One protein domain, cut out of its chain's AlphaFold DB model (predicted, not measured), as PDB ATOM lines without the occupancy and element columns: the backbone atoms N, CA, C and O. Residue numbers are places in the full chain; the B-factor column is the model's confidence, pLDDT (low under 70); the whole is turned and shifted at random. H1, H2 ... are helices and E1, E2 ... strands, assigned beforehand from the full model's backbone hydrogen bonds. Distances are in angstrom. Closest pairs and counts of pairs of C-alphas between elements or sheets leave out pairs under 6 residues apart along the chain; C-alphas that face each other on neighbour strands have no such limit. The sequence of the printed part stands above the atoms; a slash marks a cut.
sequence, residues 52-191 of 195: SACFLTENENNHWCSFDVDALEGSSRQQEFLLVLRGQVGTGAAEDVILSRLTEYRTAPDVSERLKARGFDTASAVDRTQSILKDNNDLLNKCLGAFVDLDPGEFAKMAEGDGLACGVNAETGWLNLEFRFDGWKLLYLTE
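What this domain is: This is residues 52 to 191 of the 195 residues of an uncharacterized protein of Ruegeria halocynthiae (UniProt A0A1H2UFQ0). A twisted wall of five antiparallel strands is covered over one face by a layer of helices, H1, H2, H4 and H5, while its other face is bare of named helices. H2 and H4 run side by side across the strands, H5 lies along edge strand E3, H1 sits toward the E2 side, short H6 stands beside E3 at the sheet's level, and H3 only grazes the sheet. The 140 printed residues hold E1, E2, H1 to H6, E3, E4 and E5 in chain order, a mixed class with the sheet order E2 - E1 - E5 - E4 - E3. The whole is compact and rounded, with a radius of gyration of the C-alphas of 14.3 A and spans of 39 by 32 by 28 A.

How they stand to each other: Strand beside strand, the sheet runs E2 (residues 64 to 72), E1 (52 to 59), E5 (184 to 190), E4 (175 to 181) and E3 (164 to 168), with E2 and E3 as edge strands. E1 and E2 form a hairpin at 166 degrees, with N 57 and O 66 within hydrogen-bond range at 2.9 A. E1 and E5 are antiparallel at 171 degrees, with N 56 and O 187 at 2.9 A. E3, E4 and E5 form a meander, each strand the antiparallel neighbour of the one before, and both its successive pairs are hairpins; N 179 and O 186 are 2.8 A apart, and N 165 and O 178 also 2.8 A. H2 (residues 94 to 107), the hub, is on the sheet at a height of 10.4 A and runs across the strands. H4 (124 to 135) is on the same face at a height of 8.5 A and touches H2 at a shallow tilt of 8 degrees, opposite ways; their closest C-alphas, of Glu 95 and Leu 133, are 6.1 A apart. H5 (137 to 148) is on that face too, over E3 and along the strands, at 16 degrees to E3 on the local plane and a height of 8.7 A. With residues 137 to 141 alone H5 touches residues 94 to 95 of H2, about perpendicular at 90 degrees, closest at the C-alphas of Ala 94 and Asn 141, 7.0 A apart. H1 (76 to 88) is on the same face and forms a helical hairpin with H2, which touches it with residues 94 to 98 alone; the tilt of 34.6 degrees is shallow, only just short of steep, and the closest C-alphas, of Gln 88 and Ala 94, are 4.8 A apart. H6 (153 to 156) stands at the sheet's level; its closest C-alpha pair with E3, Phe 155 and Gly 167, is 4.7 A apart. H3 (109 to 116) only grazes the sheet with residues 111 to 115 and is apart from H5. Every O i to N i+4 pair is within hydrogen-bond range in H1, H2, H3, H4 and H5; H6 is too short for such a pair.

Where its parts are: E1 begins at C-alpha 52 (264.155, 282.929, 212.124) and is 23.5 A long; E2 is 23.8 A. H1 measures 18.4 A, H2 20.2 A, H4 16.6 A and H5 16.0 A; H2 begins at C-alpha 94 (258.821, 281.510, 230.406). E3 is 13.8 A long, E4 19.7 A and E5 19.9 A, ending at C-alpha 190 (263.291, 285.876, 216.955).

The domain as a whole: The two C-alphas farthest apart, of Ala 117 and Asp 151, are 39.9 A apart. The C-alphas of Ser 52 and Glu 191, first and last printed, are 5.1 A apart. The printed part has no cut and no long link. The mean pLDDT of the printed part is 91.3, and no printed residue is under 70.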
ATOM      1  N   SER A  52     265.355 282.899 211.275       91.56
ATOM      2  CA  SER A  52     264.155 282.929 212.124       91.56
ATOM      3  C   SER A  52     264.481 283.233 213.589       91.56
ATOM      4  O   SER A  52     263.611 283.620 214.372       91.56
ATOM      5  N   ALA A  53     265.744 283.069 213.981       93.25
ATOM      6  CA  ALA A  53     266.259 283.524 215.262       93.25
ATOM      7  C   ALA A  53     267.769 283.765 215.190       93.25
ATOM      8  O   ALA A  53     268.488 283.100 214.436       93.25
ATOM      9  N   CYS A  54     268.264 284.683 216.010       92.56
ATOM     10  CA  CYS A  54     269.686 284.966 216.123       92.56
ATOM     11  C   CYS A  54     270.065 285.564 217.470       92.56
ATOM     12  O   CYS A  54     269.250 286.157 218.178       92.56
ATOM     13  N   PHE A  55     271.354 285.438 217.766       92.50
ATOM     14  CA  PHE A  55     272.005 286.118 218.867       92.50
ATOM     15  C   PHE A  55     272.956 287.181 218.340       92.50
ATOM     16  O   PHE A  55     273.670 286.965 217.355       92.50
ATOM     17  N   LEU A  56     272.989 288.317 219.029       89.88
ATOM     18  CA  LEU A  56     273.965 289.367 218.785       89.88
ATOM     19  C   LEU A  56     274.694 289.679 220.078       89.88
ATOM     20  O   LEU A  56     274.072 289.809 221.124       89.88
ATOM     21  N   THR A  57     276.014 289.789 220.015       90.69
ATOM     22  CA  THR A  57     276.818 290.288 221.134       90.69
ATOM     23  C   THR A  57     277.506 291.565 220.700       90.69
ATOM     24  O   THR A  57     278.289 291.541 219.751       90.69
ATOM     25  N   GLU A  58     277.255 292.658 221.407       89.06
ATOM     26  CA  GLU A  58     277.803 293.972 221.089       89.06
ATOM     27  C   GLU A  58     278.679 294.493 222.217       89.06
ATOM     28  O   GLU A  58     278.365 294.314 223.392       89.06
ATOM     29  N   ASN A  59     279.757 295.180 221.855       88.31
ATOM     30  CA  ASN A  59     280.552 295.976 222.776       88.31
ATOM     31  C   ASN A  59     280.385 297.449 222.422       88.31
ATOM     32  O   ASN A  59     280.855 297.920 221.383       88.31
ATOM     33  N   GLU A  60     279.731 298.181 223.316       81.38
ATOM     34  CA  GLU A  60     279.378 299.580 223.092       81.38
ATOM     35  C   GLU A  60     280.610 300.488 223.047       81.38
ATOM     36  O   GLU A  60     280.600 301.525 222.391       81.38
ATOM     37  N   ASN A  61     281.702 300.096 223.708       82.81
ATOM     38  CA  ASN A  61     282.889 300.939 223.836       82.81
ATOM     39  C   ASN A  61     283.748 300.980 222.569       82.81
ATOM     40  O   ASN A  61     284.577 301.877 222.419       82.81
ATOM     41  N   ASN A  62     283.625 299.987 221.686       79.50
ATOM     42  CA  ASN A  62     284.464 299.870 220.493       79.50
ATOM     43  C   ASN A  62     283.674 299.580 219.209       79.50
ATOM     44  O   ASN A  62     284.293 299.250 218.196       79.50
ATOM     45  N   HIS A  63     282.343 299.717 219.249       79.19
ATOM     46  CA  HIS A  63     281.439 299.488 218.116       79.19
ATOM     47  C   HIS A  63     281.638 298.112 217.456       79.19
ATOM     48  O   HIS A  63     281.546 297.962 216.237       79.19
ATOM     49  N   TRP A  64     281.970 297.098 218.257       84.25
ATOM     50  CA  TRP A  64     282.112 295.724 217.789       84.25
ATOM     51  C   TRP A  64     280.802 294.960 217.972       84.25
ATOM     52  O   TRP A  64     280.180 295.050 219.028       84.25
ATOM     53  N   CYS A  65     280.440 294.148 216.980       84.50
ATOM     54  CA  CYS A  65     279.293 293.249 217.024       84.50
ATOM     55  C   CYS A  65     279.686 291.859 216.499       84.50
ATOM     56  O   CYS A  65     280.404 291.734 215.502       84.50
ATOM     57  N   SER A  66     279.216 290.812 217.176       86.88
ATOM     58  CA  SER A  66     279.179 289.435 216.675       86.88
ATOM     59  C   SER A  66     277.739 289.029 216.458       86.88
ATOM     60  O   SER A  66     276.885 289.304 217.295       86.88
ATOM     61  N   PHE A  67     277.515 288.318 215.365       86.19
ATOM     62  CA  PHE A  67     276.213 287.842 214.943       86.19
ATOM     63  C   PHE A  67     276.252 286.321 214.767       86.19
ATOM     64  O   PHE A  67     277.143 285.808 214.086       86.19
ATOM     65  N   ASP A  68     275.278 285.621 215.342       90.19
ATOM     66  CA  ASP A  68     275.127 284.173 215.249       90.19
ATOM     67  C   ASP A  68     273.688 283.802 214.888       90.19
ATOM     68  O   ASP A  68     272.741 284.164 215.586       90.19
ATOM     69  N   VAL A  69     273.520 283.046 213.801       90.69
ATOM     70  CA  VAL A  69     272.216 282.484 213.429       90.69
ATOM     71  C   VAL A  69     271.889 281.340 214.379       90.69
ATOM     72  O   VAL A  69     272.597 280.336 214.408       90.69
ATOM     73  N   ASP A  70     270.795 281.473 215.120       91.88
ATOM     74  CA  ASP A  70     270.284 280.419 215.998       91.88
ATOM     75  C   ASP A  70     269.371 279.455 215.226       91.88
ATOM     76  O   ASP A  70     269.430 278.233 215.396       91.88
ATOM     77  N   ALA A  71     268.556 280.000 214.322       91.00
ATOM     78  CA  ALA A  71     267.691 279.219 213.457       91.00
ATOM     79  C   ALA A  71     267.460 279.893 212.101       91.00
ATOM     80  O   ALA A  71     267.468 281.118 211.975       91.00
ATOM     81  N   LEU A  72     267.231 279.056 211.089       90.50
ATOM     82  CA  LEU A  72     266.751 279.462 209.771       90.50
ATOM     83  C   LEU A  72     265.240 279.227 209.661       90.50
ATOM     84  O   LEU A  72     264.669 278.424 210.408       90.50
ATOM     85  N   GLU A  73     264.594 279.908 208.723       87.19
ATOM     86  CA  GLU A  73     263.191 279.682 208.369       87.19
ATOM     87  C   GLU A  73     262.901 278.187 208.146       87.19
ATOM     88  O   GLU A  73     263.679 277.459 207.523       87.19
ATOM     89  N   GLY A  74     261.779 277.709 208.688       84.50
ATOM     90  CA  GLY A  74     261.385 276.297 208.607       84.50
ATOM     91  C   GLY A  74     262.142 275.352 209.552       84.50
ATOM     92  O   GLY A  74     261.933 274.140 209.494       84.50
ATOM     93  N   SER A  75     263.000 275.872 210.437       90.25
ATOM     94  CA  SER A  75     263.674 275.082 211.473       90.25
ATOM     95  C   SER A  75     262.672 274.453 212.446       90.25
ATOM     96  O   SER A  75     261.971 275.157 213.176       90.25
ATOM     97  N   SER A  76     262.658 273.118 212.534       91.12
ATOM     98  CA  SER A  76     261.833 272.395 213.514       91.12
ATOM     99  C   SER A  76     262.200 272.767 214.952       91.12
ATOM    100  O   SER A  76     261.317 272.962 215.780       91.12
ATOM    101  N   ARG A  77     263.495 272.970 215.234       89.88
ATOM    102  CA  ARG A  77     263.987 273.407 216.550       89.88
ATOM    103  C   ARG A  77     263.418 274.771 216.943       89.88
ATOM    104  O   ARG A  77     263.180 275.014 218.124       89.88
ATOM    105  N   GLN A  78     263.224 275.664 215.972       93.12
ATOM    106  CA  GLN A  78     262.635 276.976 216.230       93.12
ATOM    107  C   GLN A  78     261.135 276.877 216.487       93.12
ATOM    108  O   GLN A  78     260.633 277.480 217.430       93.12
ATOM    109  N   GLN A  79     260.429 276.064 215.702       92.12
ATOM    110  CA  GLN A  79     259.003 275.811 215.908       92.12
ATOM    111  C   GLN A  79     258.732 275.185 217.281       92.12
ATOM    112  O   GLN A  79     257.840 275.631 217.996       92.12
ATOM    113  N   GLU A  80     259.531 274.195 217.683       93.75
ATOM    114  CA  GLU A  80     259.450 273.575 219.009       93.75
ATOM    115  C   GLU A  80     259.701 274.592 220.125       93.75
ATOM    116  O   GLU A  80     258.927 274.651 221.081       93.75
ATOM    117  N   PHE A  81     260.731 275.435 219.989       94.38
ATOM    118  CA  PHE A  81     261.007 276.507 220.945       94.38
ATOM    119  C   PHE A  81     259.819 277.467 221.085       94.38
ATOM    120  O   PHE A  81     259.379 277.723 222.204       94.38
ATOM    121  N   LEU A  82     259.259 277.952 219.973       94.69
ATOM    122  CA  LEU A  82     258.128 278.886 219.985       94.69
ATOM    123  C   LEU A  82     256.861 278.252 220.582       94.69
ATOM    124  O   LEU A  82     256.134 278.914 221.322       94.69
ATOM    125  N   LEU A  83     256.615 276.963 220.322       94.50
ATOM    126  CA  LEU A  83     255.510 276.212 220.927       94.50
ATOM    127  C   LEU A  83     255.675 276.071 222.444       94.50
ATOM    128  O   LEU A  83     254.720 276.301 223.189       94.50
ATOM    129  N   VAL A  84     256.877 275.713 222.902       95.38
ATOM    130  CA  VAL A  84     257.185 275.614 224.334       95.38
ATOM    131  C   VAL A  84     257.056 276.982 224.993       95.38
ATOM    132  O   VAL A  84     256.372 277.091 226.008       95.38
ATOM    133  N   LEU A  85     257.638 278.026 224.399       95.69
ATOM    134  CA  LEU A  85     257.573 279.395 224.902       95.69
ATOM    135  C   LEU A  85     256.122 279.843 225.072       95.69
ATOM    136  O   LEU A  85     255.736 280.213 226.176       95.69
ATOM    137  N   ARG A  86     255.293 279.711 224.026       94.94
ATOM    138  CA  ARG A  86     253.855 280.020 224.078       94.94
ATOM    139  C   ARG A  86     253.148 279.280 225.214       94.94
ATOM    140  O   ARG A  86     252.328 279.874 225.901       94.94
ATOM    141  N   GLY A  87     253.471 278.006 225.429       94.69
ATOM    142  CA  GLY A  87     252.900 277.215 226.520       94.69
ATOM    143  C   GLY A  87     253.334 277.647 227.927       94.69
ATOM    144  O   GLY A  87     252.671 277.262 228.888       94.69
ATOM    145  N   GLN A  88     254.422 278.414 228.063       95.50
ATOM    146  CA  GLN A  88     254.961 278.868 229.352       95.50
ATOM    147  C   GLN A  88     254.759 280.361 229.641       95.50
ATOM    148  O   GLN A  88     254.979 280.801 230.773       95.50
ATOM    149  N   VAL A  89     254.329 281.161 228.664       93.19
ATOM    150  CA  VAL A  89     253.974 282.563 228.922       93.19
ATOM    151  C   VAL A  89     252.838 282.624 229.947       93.19
ATOM    152  O   VAL A  89     251.807 281.972 229.797       93.19
ATOM    153  N   GLY A  90     253.047 283.386 231.025       86.12
ATOM    154  CA  GLY A  90     252.074 283.533 232.111       86.12
ATOM    155  C   GLY A  90     252.017 282.367 233.107       86.12
ATOM    156  O   GLY A  90     251.279 282.456 234.087       86.12
ATOM    157  N   THR A  91     252.803 281.298 232.921       88.75
ATOM    158  CA  THR A  91     252.891 280.175 233.881       88.75
ATOM    159  C   THR A  91     253.966 280.381 234.951       88.75
ATOM    160  O   THR A  91     254.037 279.615 235.911       88.75
ATOM    161  N   GLY A  92     254.812 281.403 234.783       82.62
ATOM    162  CA  GLY A  92     256.004 281.642 235.599       82.62
ATOM    163  C   GLY A  92     257.258 280.909 235.110       82.62
ATOM    164  O   GLY A  92     258.325 281.145 235.663       82.62
ATOM    165  N   ALA A  93     257.161 280.075 234.065       91.50
ATOM    166  CA  ALA A  93     258.288 279.297 233.535       91.50
ATOM    167  C   ALA A  93     258.850 279.823 232.198       91.50
ATOM    168  O   ALA A  93     259.783 279.241 231.649       91.50
ATOM    169  N   ALA A  94     258.312 280.919 231.649       92.25
ATOM    170  CA  ALA A  94     258.821 281.510 230.406       92.25
ATOM    171  C   ALA A  94     260.291 281.958 230.519       92.25
ATOM    172  O   ALA A  94     261.061 281.814 229.570       92.25
ATOM    173  N   GLU A  95     260.689 282.443 231.698       93.94
ATOM    174  CA  GLU A  95     262.080 282.768 232.030       93.94
ATOM    175  C   GLU A  95     263.013 281.570 231.818       93.94
ATOM    176  O   GLU A  95     264.036 281.716 231.153       93.94
ATOM    177  N   ASP A  96     262.639 280.384 232.304       94.25
ATOM    178  CA  ASP A  96     263.467 279.180 232.183       94.25
ATOM    179  C   ASP A  96     263.641 278.759 230.717       94.25
ATOM    180  O   ASP A  96     264.720 278.317 230.316       94.25
ATOM    181  N   VAL A  97     262.603 278.939 229.890       95.06
ATOM    182  CA  VAL A  97     262.662 278.658 228.445       95.06
ATOM    183  C   VAL A  97     263.677 279.576 227.756       95.06
ATOM    184  O   VAL A  97     264.525 279.106 226.994       95.06
ATOM    185  N   ILE A  98     263.630 280.879 228.054       94.94
ATOM    186  CA  ILE A  98     264.573 281.870 227.518       94.94
ATOM    187  C   ILE A  98     265.993 281.614 228.040       94.94
ATOM    188  O   ILE A  98     266.946 281.588 227.255       94.94
ATOM    189  N   LEU A  99     266.147 281.364 229.341       93.44
ATOM    190  CA  LEU A  99     267.438 281.104 229.972       93.44
ATOM    191  C   LEU A  99     268.099 279.841 229.414       93.44
ATOM    192  O   LEU A  99     269.302 279.857 229.140       93.44
ATOM    193  N   SER A 100     267.334 278.767 229.200       93.81
ATOM    194  CA  SER A 100     267.841 277.536 228.584       93.81
ATOM    195  C   SER A 100     268.408 277.824 227.197       93.81
ATOM    196  O   SER A 100     269.540 277.443 226.896       93.81
ATOM    197  N   ARG A 101     267.668 278.575 226.370       93.06
ATOM    198  CA  ARG A 101     268.088 278.902 225.003       93.06
ATOM    199  C   ARG A 101     269.341 279.785 224.969       93.06
ATOM    200  O   ARG A 101     270.257 279.521 224.191       93.06
ATOM    201  N   LEU A 102     269.429 280.776 225.858       91.38
ATOM    202  CA  LEU A 102     270.617 281.626 226.019       91.38
ATOM    203  C   LEU A 102     271.834 280.836 226.523       91.38
ATOM    204  O   LEU A 102     272.960 281.069 226.080       91.38
ATOM    205  N   THR A 103     271.620 279.890 227.435       91.19
ATOM    206  CA  THR A 103     272.687 279.045 227.984       91.19
ATOM    207  C   THR A 103     273.256 278.114 226.917       91.19
ATOM    208  O   THR A 103     274.478 278.016 226.789       91.19
ATOM    209  N   GLU A 104     272.400 277.484 226.108       90.94
ATOM    210  CA  GLU A 104     272.817 276.663 224.961       90.94
ATOM    211  C   GLU A 104     273.713 277.450 224.000       90.94
ATOM    212  O   GLU A 104     274.804 276.989 223.662       90.94
ATOM    213  N   TYR A 105     273.303 278.661 223.612       88.81
ATOM    214  CA  TYR A 105     274.095 279.517 222.726       88.81
ATOM    215  C   TYR A 105     275.488 279.816 223.293       88.81
ATOM    216  O   TYR A 105     276.503 279.672 222.616       88.81
ATOM    217  N   ARG A 106     275.563 280.206 224.564       84.62
ATOM    218  CA  ARG A 106     276.803 280.731 225.157       84.62
ATOM    219  C   ARG A 106     277.797 279.663 225.583       84.62
ATOM    220  O   ARG A 106     278.987 279.948 225.752       84.62
ATOM    221  N   THR A 107     277.298 278.456 225.811       86.25
ATOM    222  CA  THR A 107     278.114 277.292 226.158       86.25
ATOM    223  C   THR A 107     278.551 276.497 224.930       86.25
ATOM    224  O   THR A 107     279.409 275.623 225.068       86.25
ATOM    225  N   ALA A 108     278.063 276.843 223.730       88.88
ATOM    226  CA  ALA A 108     278.615 276.344 222.478       88.88
ATOM    227  C   ALA A 108     280.125 276.674 222.405       88.88
ATOM    228  O   ALA A 108     280.501 277.840 222.577       88.88
ATOM    229  N   PRO A 109     281.014 275.678 222.212       86.75
ATOM    230  CA  PRO A 109     282.458 275.879 222.345       86.75
ATOM    231  C   PRO A 109     283.024 276.988 221.453       86.75
ATOM    232  O   PRO A 109     283.819 277.804 221.917       86.75
ATOM    233  N   ASP A 110     282.581 277.046 220.200       88.56
ATOM    234  CA  ASP A 110     283.034 278.006 219.195       88.56
ATOM    235  C   ASP A 110     282.581 279.438 219.512       88.56
ATOM    236  O   ASP A 110     283.370 280.379 219.394       88.56
ATOM    237  N   VAL A 111     281.339 279.602 219.978       88.00
ATOM    238  CA  VAL A 111     280.814 280.883 220.466       88.00
ATOM    239  C   VAL A 111     281.603 281.321 221.695       88.00
ATOM    240  O   VAL A 111     282.121 282.438 221.748       88.00
ATOM    241  N   SER A 112     281.743 280.428 222.676       86.94
ATOM    242  CA  SER A 112     282.382 280.744 223.951       86.94
ATOM    243  C   SER A 112     283.837 281.173 223.771       86.94
ATOM    244  O   SER A 112     284.264 282.171 224.352       86.94
ATOM    245  N   GLU A 113     284.598 280.457 222.943       89.12
ATOM    246  CA  GLU A 113     285.991 280.784 222.638       89.12
ATOM    247  C   GLU A 113     286.115 282.112 221.879       89.12
ATOM    248  O   GLU A 113     286.904 282.979 222.273       89.12
ATOM    249  N   ARG A 114     285.295 282.317 220.839       90.31
ATOM    250  CA  ARG A 114     285.307 283.542 220.027       90.31
ATOM    251  C   ARG A 114     284.989 284.784 220.856       90.31
ATOM    252  O   ARG A 114     285.675 285.797 220.715       90.31
ATOM    253  N   LEU A 115     283.974 284.717 221.717       89.62
ATOM    254  CA  LEU A 115     283.574 285.839 222.567       89.62
ATOM    255  C   LEU A 115     284.619 286.124 223.658       89.62
ATOM    256  O   LEU A 115     284.986 287.284 223.871       89.62
ATOM    257  N   LYS A 116     285.199 285.084 224.276       89.56
ATOM    258  CA  LYS A 116     286.300 285.239 225.246       89.56
ATOM    259  C   LYS A 116     287.525 285.909 224.635       89.56
ATOM    260  O   LYS A 116     288.109 286.791 225.261       89.56
ATOM    261  N   ALA A 117     287.886 285.561 223.398       89.12
ATOM    262  CA  ALA A 117     288.994 286.198 222.681       89.12
ATOM    263  C   ALA A 117     288.782 287.709 222.449       89.12
ATOM    264  O   ALA A 117     289.737 288.438 222.180       89.12
ATOM    265  N   ARG A 118     287.539 288.194 222.567       88.81
ATOM    266  CA  ARG A 118     287.156 289.611 222.464       88.81
ATOM    267  C   ARG A 118     286.956 290.291 223.820       88.81
ATOM    268  O   ARG A 118     286.589 291.462 223.856       88.81
ATOM    269  N   GLY A 119     287.231 289.587 224.918       87.88
ATOM    270  CA  GLY A 119     287.099 290.107 226.276       87.88
ATOM    271  C   GLY A 119     285.684 290.029 226.848       87.88
ATOM    272  O   GLY A 119     285.430 290.645 227.881       87.88
ATOM    273  N   PHE A 120     284.767 289.290 226.212       88.56
ATOM    274  CA  PHE A 120     283.444 289.032 226.775       88.56
ATOM    275  C   PHE A 120     283.492 287.820 227.713       88.56
ATOM    276  O   PHE A 120     283.846 286.709 227.304       88.56
ATOM    277  N   ASP A 121     283.125 288.026 228.979       87.19
ATOM    278  CA  ASP A 121     283.053 286.953 229.970       87.19
ATOM    279  C   ASP A 121     281.740 286.171 229.830       87.19
ATOM    280  O   ASP A 121     280.696 286.507 230.402       87.19
ATOM    281  N   THR A 122     281.810 285.085 229.062       84.25
ATOM    282  CA  THR A 122     280.662 284.214 228.812       84.25
ATOM    283  C   THR A 122     280.200 283.439 230.040       84.25
ATOM    284  O   THR A 122     279.064 282.981 230.013       84.25
ATOM    285  N   ALA A 123     280.995 283.300 231.104       82.12
ATOM    286  CA  ALA A 123     280.530 282.665 232.334       82.12
ATOM    287  C   ALA A 123     279.740 283.673 233.176       82.12
ATOM    288  O   ALA A 123     278.552 283.469 233.418       82.12
ATOM    289  N   SER A 124     280.352 284.817 233.502       85.62
ATOM    290  CA  SER A 124     279.714 285.843 234.340       85.62
ATOM    291  C   SER A 124     278.410 286.354 233.748       85.62
ATOM    292  O   SER A 124     277.449 286.597 234.474       85.62
ATOM    293  N   ALA A 125     278.335 286.521 232.425       86.00
ATOM    294  CA  ALA A 125     277.091 287.004 231.863       86.00
ATOM    295  C   ALA A 125     275.958 285.946 231.927       86.00
ATOM    296  O   ALA A 125     274.822 286.362 231.784       86.00
ATOM    297  N   VAL A 126     276.199 284.625 232.093       84.19
ATOM    298  CA  VAL A 126     275.102 283.625 232.205       84.19
ATOM    299  C   VAL A 126     274.416 283.829 233.545       84.19
ATOM    300  O   VAL A 126     273.206 284.028 233.590       84.19
ATOM    301  N   ASP A 127     275.217 283.901 234.607       87.44
ATOM    302  CA  ASP A 127     274.741 284.179 235.960       87.44
ATOM    303  C   ASP A 127     274.000 285.523 236.019       87.44
ATOM    304  O   ASP A 127     272.926 285.635 236.612       87.44
ATOM    305  N   ARG A 128     274.529 286.552 235.340       91.19
ATOM    306  CA  ARG A 128     273.861 287.858 235.244       91.19
ATOM    307  C   ARG A 128     272.561 287.789 234.448       91.19
ATOM    308  O   ARG A 128     271.580 288.367 234.894       91.19
ATOM    309  N   THR A 129     272.526 287.092 233.311       91.81
ATOM    310  CA  THR A 129     271.293 286.896 232.530       91.81
ATOM    311  C   THR A 129     270.216 286.237 233.383       91.81
ATOM    312  O   THR A 129     269.076 286.686 233.351       91.81
ATOM    313  N   GLN A 130     270.569 285.225 234.178       91.75
ATOM    314  CA  GLN A 130     269.627 284.590 235.096       91.75
ATOM    315  C   GLN A 130     269.077 285.586 236.129       91.75
ATOM    316  O   GLN A 130     267.867 285.643 236.325       91.75
ATOM    317  N   SER A 131     269.932 286.399 236.763       93.69
ATOM    318  CA  SER A 131     269.452 287.432 237.698       93.69
ATOM    319  C   SER A 131     268.546 288.447 237.002       93.69
ATOM    320  O   SER A 131     267.460 288.726 237.492       93.69
ATOM    321  N   ILE A 132     268.953 288.941 235.828       95.38
ATOM    322  CA  ILE A 132     268.195 289.925 235.048       95.38
ATOM    323  C   ILE A 132     266.803 289.390 234.701       95.38
ATOM    324  O   ILE A 132     265.821 290.111 234.865       95.38
ATOM    325  N   LEU A 133     266.690 288.143 234.235       94.81
ATOM    326  CA  LEU A 133     265.390 287.553 233.907       94.81
ATOM    327  C   LEU A 133     264.485 287.470 235.140       94.81
ATOM    328  O   LEU A 133     263.326 287.879 235.069       94.81
ATOM    329  N   LYS A 134     265.037 287.028 236.271       92.94
ATOM    330  CA  LYS A 134     264.309 286.909 237.535       92.94
ATOM    331  C   LYS A 134     263.825 288.256 238.061       92.94
ATOM    332  O   LYS A 134     262.670 288.387 238.464       92.94
ATOM    333  N   ASP A 135     264.698 289.259 238.042       95.00
ATOM    334  CA  ASP A 135     264.410 290.603 238.549       95.00
ATOM    335  C   ASP A 135     263.423 291.355 237.636       95.00
ATOM    336  O   ASP A 135     262.710 292.251 238.088       95.00
ATOM    337  N   ASN A 136     263.311 290.941 236.367       96.06
ATOM    338  CA  ASN A 136     262.410 291.523 235.372       96.06
ATOM    339  C   ASN A 136     261.288 290.564 234.932       96.06
ATOM    340  O   ASN A 136     260.729 290.736 233.847       96.06
ATOM    341  N   ASN A 137     260.925 289.573 235.753       94.31
ATOM    342  CA  ASN A 137     259.979 288.517 235.375       94.31
ATOM    343  C   ASN A 137     258.618 289.069 234.891       94.31
ATOM    344  O   ASN A 137     258.082 288.602 233.885       94.31
ATOM    345  N   ASP A 138     258.096 290.116 235.539       94.94
ATOM    346  CA  ASP A 138     256.843 290.773 235.137       94.94
ATOM    347  C   ASP A 138     256.951 291.460 233.768       94.94
ATOM    348  O   ASP A 138     256.048 291.346 232.935       94.94
ATOM    349  N   LEU A 139     258.050 292.187 233.531       96.12
ATOM    350  CA  LEU A 139     258.318 292.858 232.258       96.12
ATOM    351  C   LEU A 139     258.453 291.824 231.137       96.12
ATOM    352  O   LEU A 139     257.812 291.951 230.094       96.12
ATOM    353  N   LEU A 140     259.249 290.784 231.389       96.38
ATOM    354  CA  LEU A 140     259.471 289.686 230.464       96.38
ATOM    355  C   LEU A 140     258.151 289.005 230.094       96.38
ATOM    356  O   LEU A 140     257.845 288.893 228.914       96.38
ATOM    357  N   ASN A 141     257.335 288.592 231.069       96.06
ATOM    358  CA  ASN A 141     256.080 287.889 230.789       96.06
ATOM    359  C   ASN A 141     255.086 288.740 229.996       96.06
ATOM    360  O   ASN A 141     254.438 288.218 229.094       96.06
ATOM    361  N   LYS A 142     254.970 290.040 230.293       96.81
ATOM    362  CA  LYS A 142     254.091 290.935 229.524       96.81
ATOM    363  C   LYS A 142     254.561 291.095 228.083       96.81
ATOM    364  O   LYS A 142     253.751 291.005 227.167       96.81
ATOM    365  N   CYS A 143     255.862 291.285 227.890       97.44
ATOM    366  CA  CYS A 143     256.443 291.426 226.563       97.44
ATOM    367  C   CYS A 143     256.334 290.132 225.744       97.44
ATOM    368  O   CYS A 143     255.934 290.155 224.583       97.44
ATOM    369  N   LEU A 144     256.624 288.983 226.365       96.81
ATOM    370  CA  LEU A 144     256.433 287.676 225.743       96.81
ATOM    371  C   LEU A 144     254.953 287.400 225.457       96.81
ATOM    372  O   LEU A 144     254.661 286.795 224.436       96.81
ATOM    373  N   GLY A 145     254.035 287.879 226.302       96.19
ATOM    374  CA  GLY A 145     252.590 287.902 226.046       96.19
ATOM    375  C   GLY A 145     252.248 288.637 224.756       96.19
ATOM    376  O   GLY A 145     251.719 288.033 223.830       96.19
ATOM    377  N   ALA A 146     252.658 289.903 224.654       96.31
ATOM    378  CA  ALA A 146     252.489 290.713 223.447       96.31
ATOM    379  C   ALA A 146     253.058 290.023 222.191       96.31
ATOM    380  O   ALA A 146     252.453 290.053 221.119       96.31
ATOM    381  N   PHE A 147     254.202 289.351 222.332       96.38
ATOM    382  CA  PHE A 147     254.826 288.585 221.259       96.38
ATOM    383  C   PHE A 147     254.018 287.347 220.846       96.38
ATOM    384  O   PHE A 147     253.768 287.153 219.658       96.38
ATOM    385  N   VAL A 148     253.597 286.498 221.791       95.00
ATOM    386  CA  VAL A 148     252.886 285.247 221.461       95.00
ATOM    387  C   VAL A 148     251.452 285.482 220.993       95.00
ATOM    388  O   VAL A 148     250.956 284.683 220.192       95.00
ATOM    389  N   ASP A 149     250.831 286.569 221.459       94.06
ATOM    390  CA  ASP A 149     249.491 287.016 221.070       94.06
ATOM    391  C   ASP A 149     249.495 287.799 219.747       94.06
ATOM    392  O   ASP A 149     248.429 288.071 219.192       94.06
ATOM    393  N   LEU A 150     250.683 288.121 219.214       92.75
ATOM    394  CA  LEU A 150     250.875 288.939 218.013       92.75
ATOM    395  C   LEU A 150     250.223 290.331 218.134       92.75
ATOM    396  O   LEU A 150     249.770 290.903 217.141       92.75
ATOM    397  N   ASP A 151     250.205 290.884 219.348       94.81
ATOM    398  CA  ASP A 151     249.710 292.226 219.660       94.81
ATOM    399  C   ASP A 151     250.810 293.032 220.368       94.81
ATOM    400  O   ASP A 151     250.907 293.018 221.598       94.81
ATOM    401  N   PRO A 152     251.664 293.745 219.607       90.44
ATOM    402  CA  PRO A 152     252.797 294.473 220.164       90.44
ATOM    403  C   PRO A 152     252.410 295.520 221.214       90.44
ATOM    404  O   PRO A 152     253.219 295.798 222.092       90.44
ATOM    405  N   GLY A 153     251.215 296.121 221.145       93.81
ATOM    406  CA  GLY A 153     250.737 297.102 222.126       93.81
ATOM    407  C   GLY A 153     251.790 298.137 222.563       93.81
ATOM    408  O   GLY A 153     252.389 298.839 221.747       93.81
ATOM    409  N   GLU A 154     252.028 298.230 223.876       92.12
ATOM    410  CA  GLU A 154     253.063 299.101 224.457       92.12
ATOM    411  C   GLU A 154     254.502 298.634 224.171       92.12
ATOM    412  O   GLU A 154     255.419 299.457 224.145       92.12
ATOM    413  N   PHE A 155     254.683 297.348 223.866       95.19
ATOM    414  CA  PHE A 155     255.949 296.725 223.478       95.19
ATOM    415  C   PHE A 155     256.301 296.937 222.002       95.19
ATOM    416  O   PHE A 155     257.374 296.526 221.575       95.19
ATOM    417  N   ALA A 156     255.479 297.659 221.225       90.69
ATOM    418  CA  ALA A 156     255.856 298.167 219.898       90.69
ATOM    419  C   ALA A 156     257.155 299.006 219.917       90.69
ATOM    420  O   ALA A 156     257.779 299.251 218.882       90.69
ATOM    421  N   LYS A 157     257.543 299.482 221.106       88.38
ATOM    422  CA  LYS A 157     258.830 300.096 221.430       88.38
ATOM    423  C   LYS A 157     259.530 299.246 222.492       88.38
ATOM    424  O   LYS A 157     258.867 298.542 223.244       88.38
ATOM    425  N   MET A 158     260.852 299.376 222.600       91.44
ATOM    426  CA  MET A 158     261.604 298.733 223.680       91.44
ATOM    427  C   MET A 158     261.122 299.258 225.040       91.44
ATOM    428  O   MET A 158     261.246 300.449 225.336       91.44
ATOM    429  N   ALA A 159     260.550 298.367 225.840       94.12
ATOM    430  CA  ALA A 159     260.244 298.586 227.239       94.12
ATOM    431  C   ALA A 159     261.477 298.237 228.077       94.12
ATOM    432  O   ALA A 159     262.095 297.190 227.888       94.12
ATOM    433  N   GLU A 160     261.834 299.134 228.988       95.50
ATOM    434  CA  GLU A 160     263.112 299.121 229.696       95.50
ATOM    435  C   GLU A 160     262.929 298.669 231.148       95.50
ATOM    436  O   GLU A 160     262.081 299.195 231.874       95.50
ATOM    437  N   GLY A 161     263.747 297.711 231.565       93.44
ATOM    438  CA  GLY A 161     263.890 297.212 232.927       93.44
ATOM    439  C   GLY A 161     265.340 297.303 233.408       93.44
ATOM    440  O   GLY A 161     266.200 297.894 232.749       93.44
ATOM    441  N   ASP A 162     265.630 296.722 234.573       94.31
ATOM    442  CA  ASP A 162     266.994 296.719 235.112       94.31
ATOM    443  C   ASP A 162     267.836 295.652 234.404       94.31
ATOM    444  O   ASP A 162     267.676 294.455 234.632       94.31
ATOM    445  N   GLY A 163     268.679 296.080 233.465       94.25
ATOM    446  CA  GLY A 163     269.518 295.189 232.658       94.25
ATOM    447  C   GLY A 163     268.787 294.414 231.554       94.25
ATOM    448  O   GLY A 163     269.462 293.771 230.750       94.25
ATOM    449  N   LEU A 164     267.455 294.495 231.463       96.69
ATOM    450  CA  LEU A 164     266.641 293.930 230.379       96.69
ATOM    451  C   LEU A 164     265.946 295.047 229.601       96.69
ATOM    452  O   LEU A 164     265.311 295.904 230.205       96.69
ATOM    453  N   ALA A 165     265.963 294.975 228.278       96.19
ATOM    454  CA  ALA A 165     265.002 295.669 227.437       96.19
ATOM    455  C   ALA A 165     264.254 294.657 226.572       96.19
ATOM    456  O   ALA A 165     264.841 293.682 226.098       96.19
ATOM    457  N   CYS A 166     262.958 294.873 226.375       96.25
ATOM    458  CA  CYS A 166     262.119 293.968 225.603       96.25
ATOM    459  C   CYS A 166     261.182 294.729 224.675       96.25
ATOM    460  O   CYS A 166     260.519 295.674 225.101       96.25
ATOM    461  N   GLY A 167     261.096 294.306 223.420       95.50
ATOM    462  CA  GLY A 167     260.177 294.890 222.454       95.50
ATOM    463  C   GLY A 167     259.737 293.891 221.397       95.50
ATOM    464  O   GLY A 167     260.414 292.903 221.125       95.50
ATOM    465  N   VAL A 168     258.600 294.181 220.783       94.81
ATOM    466  CA  VAL A 168     258.042 293.467 219.641       94.81
ATOM    467  C   VAL A 168     257.936 294.464 218.501       94.81
ATOM    468  O   VAL A 168     257.253 295.480 218.607       94.81
ATOM    469  N   ASN A 169     258.631 294.217 217.399       90.50
ATOM    470  CA  ASN A 169     258.601 295.136 216.278       90.50
ATOM    471  C   ASN A 169     257.195 295.178 215.653       90.50
ATOM    472  O   ASN A 169     256.668 294.154 215.230       90.50
ATOM    473  N   ALA A 170     256.605 296.370 215.552       87.94
ATOM    474  CA  ALA A 170     255.225 296.529 215.092       87.94
ATOM    475  C   ALA A 170     254.990 296.161 213.615       87.94
ATOM    476  O   ALA A 170     253.861 295.872 213.236       87.94
ATOM    477  N   GLU A 171     256.032 296.194 212.779       85.56
ATOM    478  CA  GLU A 171     255.923 295.897 211.346       85.56
ATOM    479  C   GLU A 171     256.122 294.407 211.056       85.56
ATOM    480  O   GLU A 171     255.446 293.839 210.203       85.56
ATOM    481  N   THR A 172     257.057 293.775 211.765       86.50
ATOM    482  CA  THR A 172     257.512 292.403 211.490       86.50
ATOM    483  C   THR A 172     257.041 291.385 212.528       86.50
ATOM    484  O   THR A 172     257.111 290.187 212.272       86.50
ATOM    485  N   GLY A 173     256.590 291.827 213.705       90.44
ATOM    486  CA  GLY A 173     256.233 290.964 214.836       90.44
ATOM    487  C   GLY A 173     257.431 290.333 215.551       90.44
ATOM    488  O   GLY A 173     257.240 289.517 216.448       90.44
ATOM    489  N   TRP A 174     258.662 290.678 215.164       93.06
ATOM    490  CA  TRP A 174     259.868 290.106 215.755       93.06
ATOM    491  C   TRP A 174     260.036 290.519 217.212       93.06
ATOM    492  O   TRP A 174     259.929 291.703 217.539       93.06
ATOM    493  N   LEU A 175     260.354 289.551 218.067       95.25
ATOM    494  CA  LEU A 175     260.777 289.795 219.439       95.25
ATOM    495  C   LEU A 175     262.231 290.264 219.455       95.25
ATOM    496  O   LEU A 175     263.082 289.682 218.783       95.25
ATOM    497  N   ASN A 176     262.509 291.262 220.285       94.75
ATOM    498  CA  ASN A 176     263.841 291.718 220.638       94.75
ATOM    499  C   ASN A 176     264.003 291.680 222.161       94.75
ATOM    500  O   ASN A 176     263.347 292.442 222.874       94.75
ATOM    501  N   LEU A 177     264.871 290.791 222.642       95.75
ATOM    502  CA  LEU A 177     265.334 290.758 224.026       95.75
ATOM    503  C   LEU A 177     266.767 291.269 224.081       95.75
ATOM    504  O   LEU A 177     267.654 290.629 223.529       95.75
ATOM    505  N   GLU A 178     267.010 292.361 224.793       94.88
ATOM    506  CA  GLU A 178     268.341 292.929 224.992       94.88
ATOM    507  C   GLU A 178     268.743 292.814 226.464       94.88
ATOM    508  O   GLU A 178     268.108 293.384 227.349       94.88
ATOM    509  N   PHE A 179     269.830 292.093 226.725       95.00
ATOM    510  CA  PHE A 179     270.456 291.976 228.035       95.00
ATOM    511  C   PHE A 179     271.694 292.860 228.084       95.00
ATOM    512  O   PHE A 179     272.587 292.729 227.243       95.00
ATOM    513  N   ARG A 180     271.771 293.733 229.083       93.31
ATOM    514  CA  ARG A 180     272.870 294.685 229.239       93.31
ATOM    515  C   ARG A 180     273.795 294.275 230.370       93.31
ATOM    516  O   ARG A 180     273.373 293.971 231.482       93.31
ATOM    517  N   PHE A 181     275.082 294.316 230.074       87.19
ATOM    518  CA  PHE A 181     276.181 294.101 231.005       87.19
ATOM    519  C   PHE A 181     277.154 295.272 230.850       87.19
ATOM    520  O   PHE A 181     277.078 295.993 229.867       87.19
ATOM    521  N   ASP A 182     278.067 295.483 231.796       84.19
ATOM    522  CA  ASP A 182     278.976 296.644 231.820       84.19
ATOM    523  C   ASP A 182     279.686 296.903 230.462       84.19
ATOM    524  O   ASP A 182     280.728 296.315 230.170       84.19
ATOM    525  N   GLY A 183     279.118 297.782 229.623       86.94
ATOM    526  CA  GLY A 183     279.600 298.103 228.271       86.94
ATOM    527  C   GLY A 183     279.354 297.043 227.184       86.94
ATOM    528  O   GLY A 183     279.925 297.160 226.097       86.94
ATOM    529  N   TRP A 184     278.547 296.015 227.463       90.69
ATOM    530  CA  TRP A 184     278.202 294.935 226.538       90.69
ATOM    531  C   TRP A 184     276.693 294.716 226.446       90.69
ATOM    532  O   TRP A 184     275.976 294.813 227.440       90.69
ATOM    533  N   LYS A 185     276.226 294.297 225.271       91.31
ATOM    534  CA  LYS A 185     274.851 293.846 225.050       91.31
ATOM    535  C   LYS A 185     274.836 292.432 224.505       91.31
ATOM    536  O   LYS A 185     275.676 292.073 223.686       91.31
ATOM    537  N   LEU A 186     273.866 291.642 224.947       92.12
ATOM    538  CA  LEU A 186     273.477 290.389 224.314       92.12
ATOM    539  C   LEU A 186     272.034 290.539 223.858       92.12
ATOM    540  O   LEU A 186     271.157 290.735 224.693       92.12
ATOM    541  N   LEU A 187     271.785 290.429 222.562       92.62
ATOM    542  CA  LEU A 187     270.448 290.461 222.003       92.62
ATOM    543  C   LEU A 187     270.043 289.050 221.587       92.62
ATOM    544  O   LEU A 187     270.846 288.317 221.010       92.62
ATOM    545  N   TYR A 188     268.795 288.691 221.856       94.44
ATOM    546  CA  TYR A 188     268.122 287.565 221.228       94.44
ATOM    547  C   TYR A 188     266.955 288.099 220.407       94.44
ATOM    548  O   TYR A 188     266.034 288.715 220.945       94.44
ATOM    549  N   LEU A 189     267.027 287.872 219.099       93.38
ATOM    550  CA  LEU A 189     266.006 288.274 218.146       93.38
ATOM    551  C   LEU A 189     265.337 287.024 217.595       93.38
ATOM    552  O   LEU A 189     266.028 286.077 217.211       93.38
ATOM    553  N   THR A 190     264.011 287.016 217.521       93.88
ATOM    554  CA  THR A 190     263.291 285.876 216.955       93.88
ATOM    555  C   THR A 190     262.003 286.283 216.254       93.88
ATOM    556  O   THR A 190     261.293 287.190 216.691       93.88
ATOM    557  N   GLU A 191     261.727 285.607 215.142       92.31
ATOM    558  CA  GLU A 191     260.502 285.761 214.369       92.31
ATOM    559  C   GLU A 191     259.257 285.390 215.188       92.31
ATOM    560  O   GLU A 191     259.335 284.535 216.079       92.31
TER     561      GLU A 191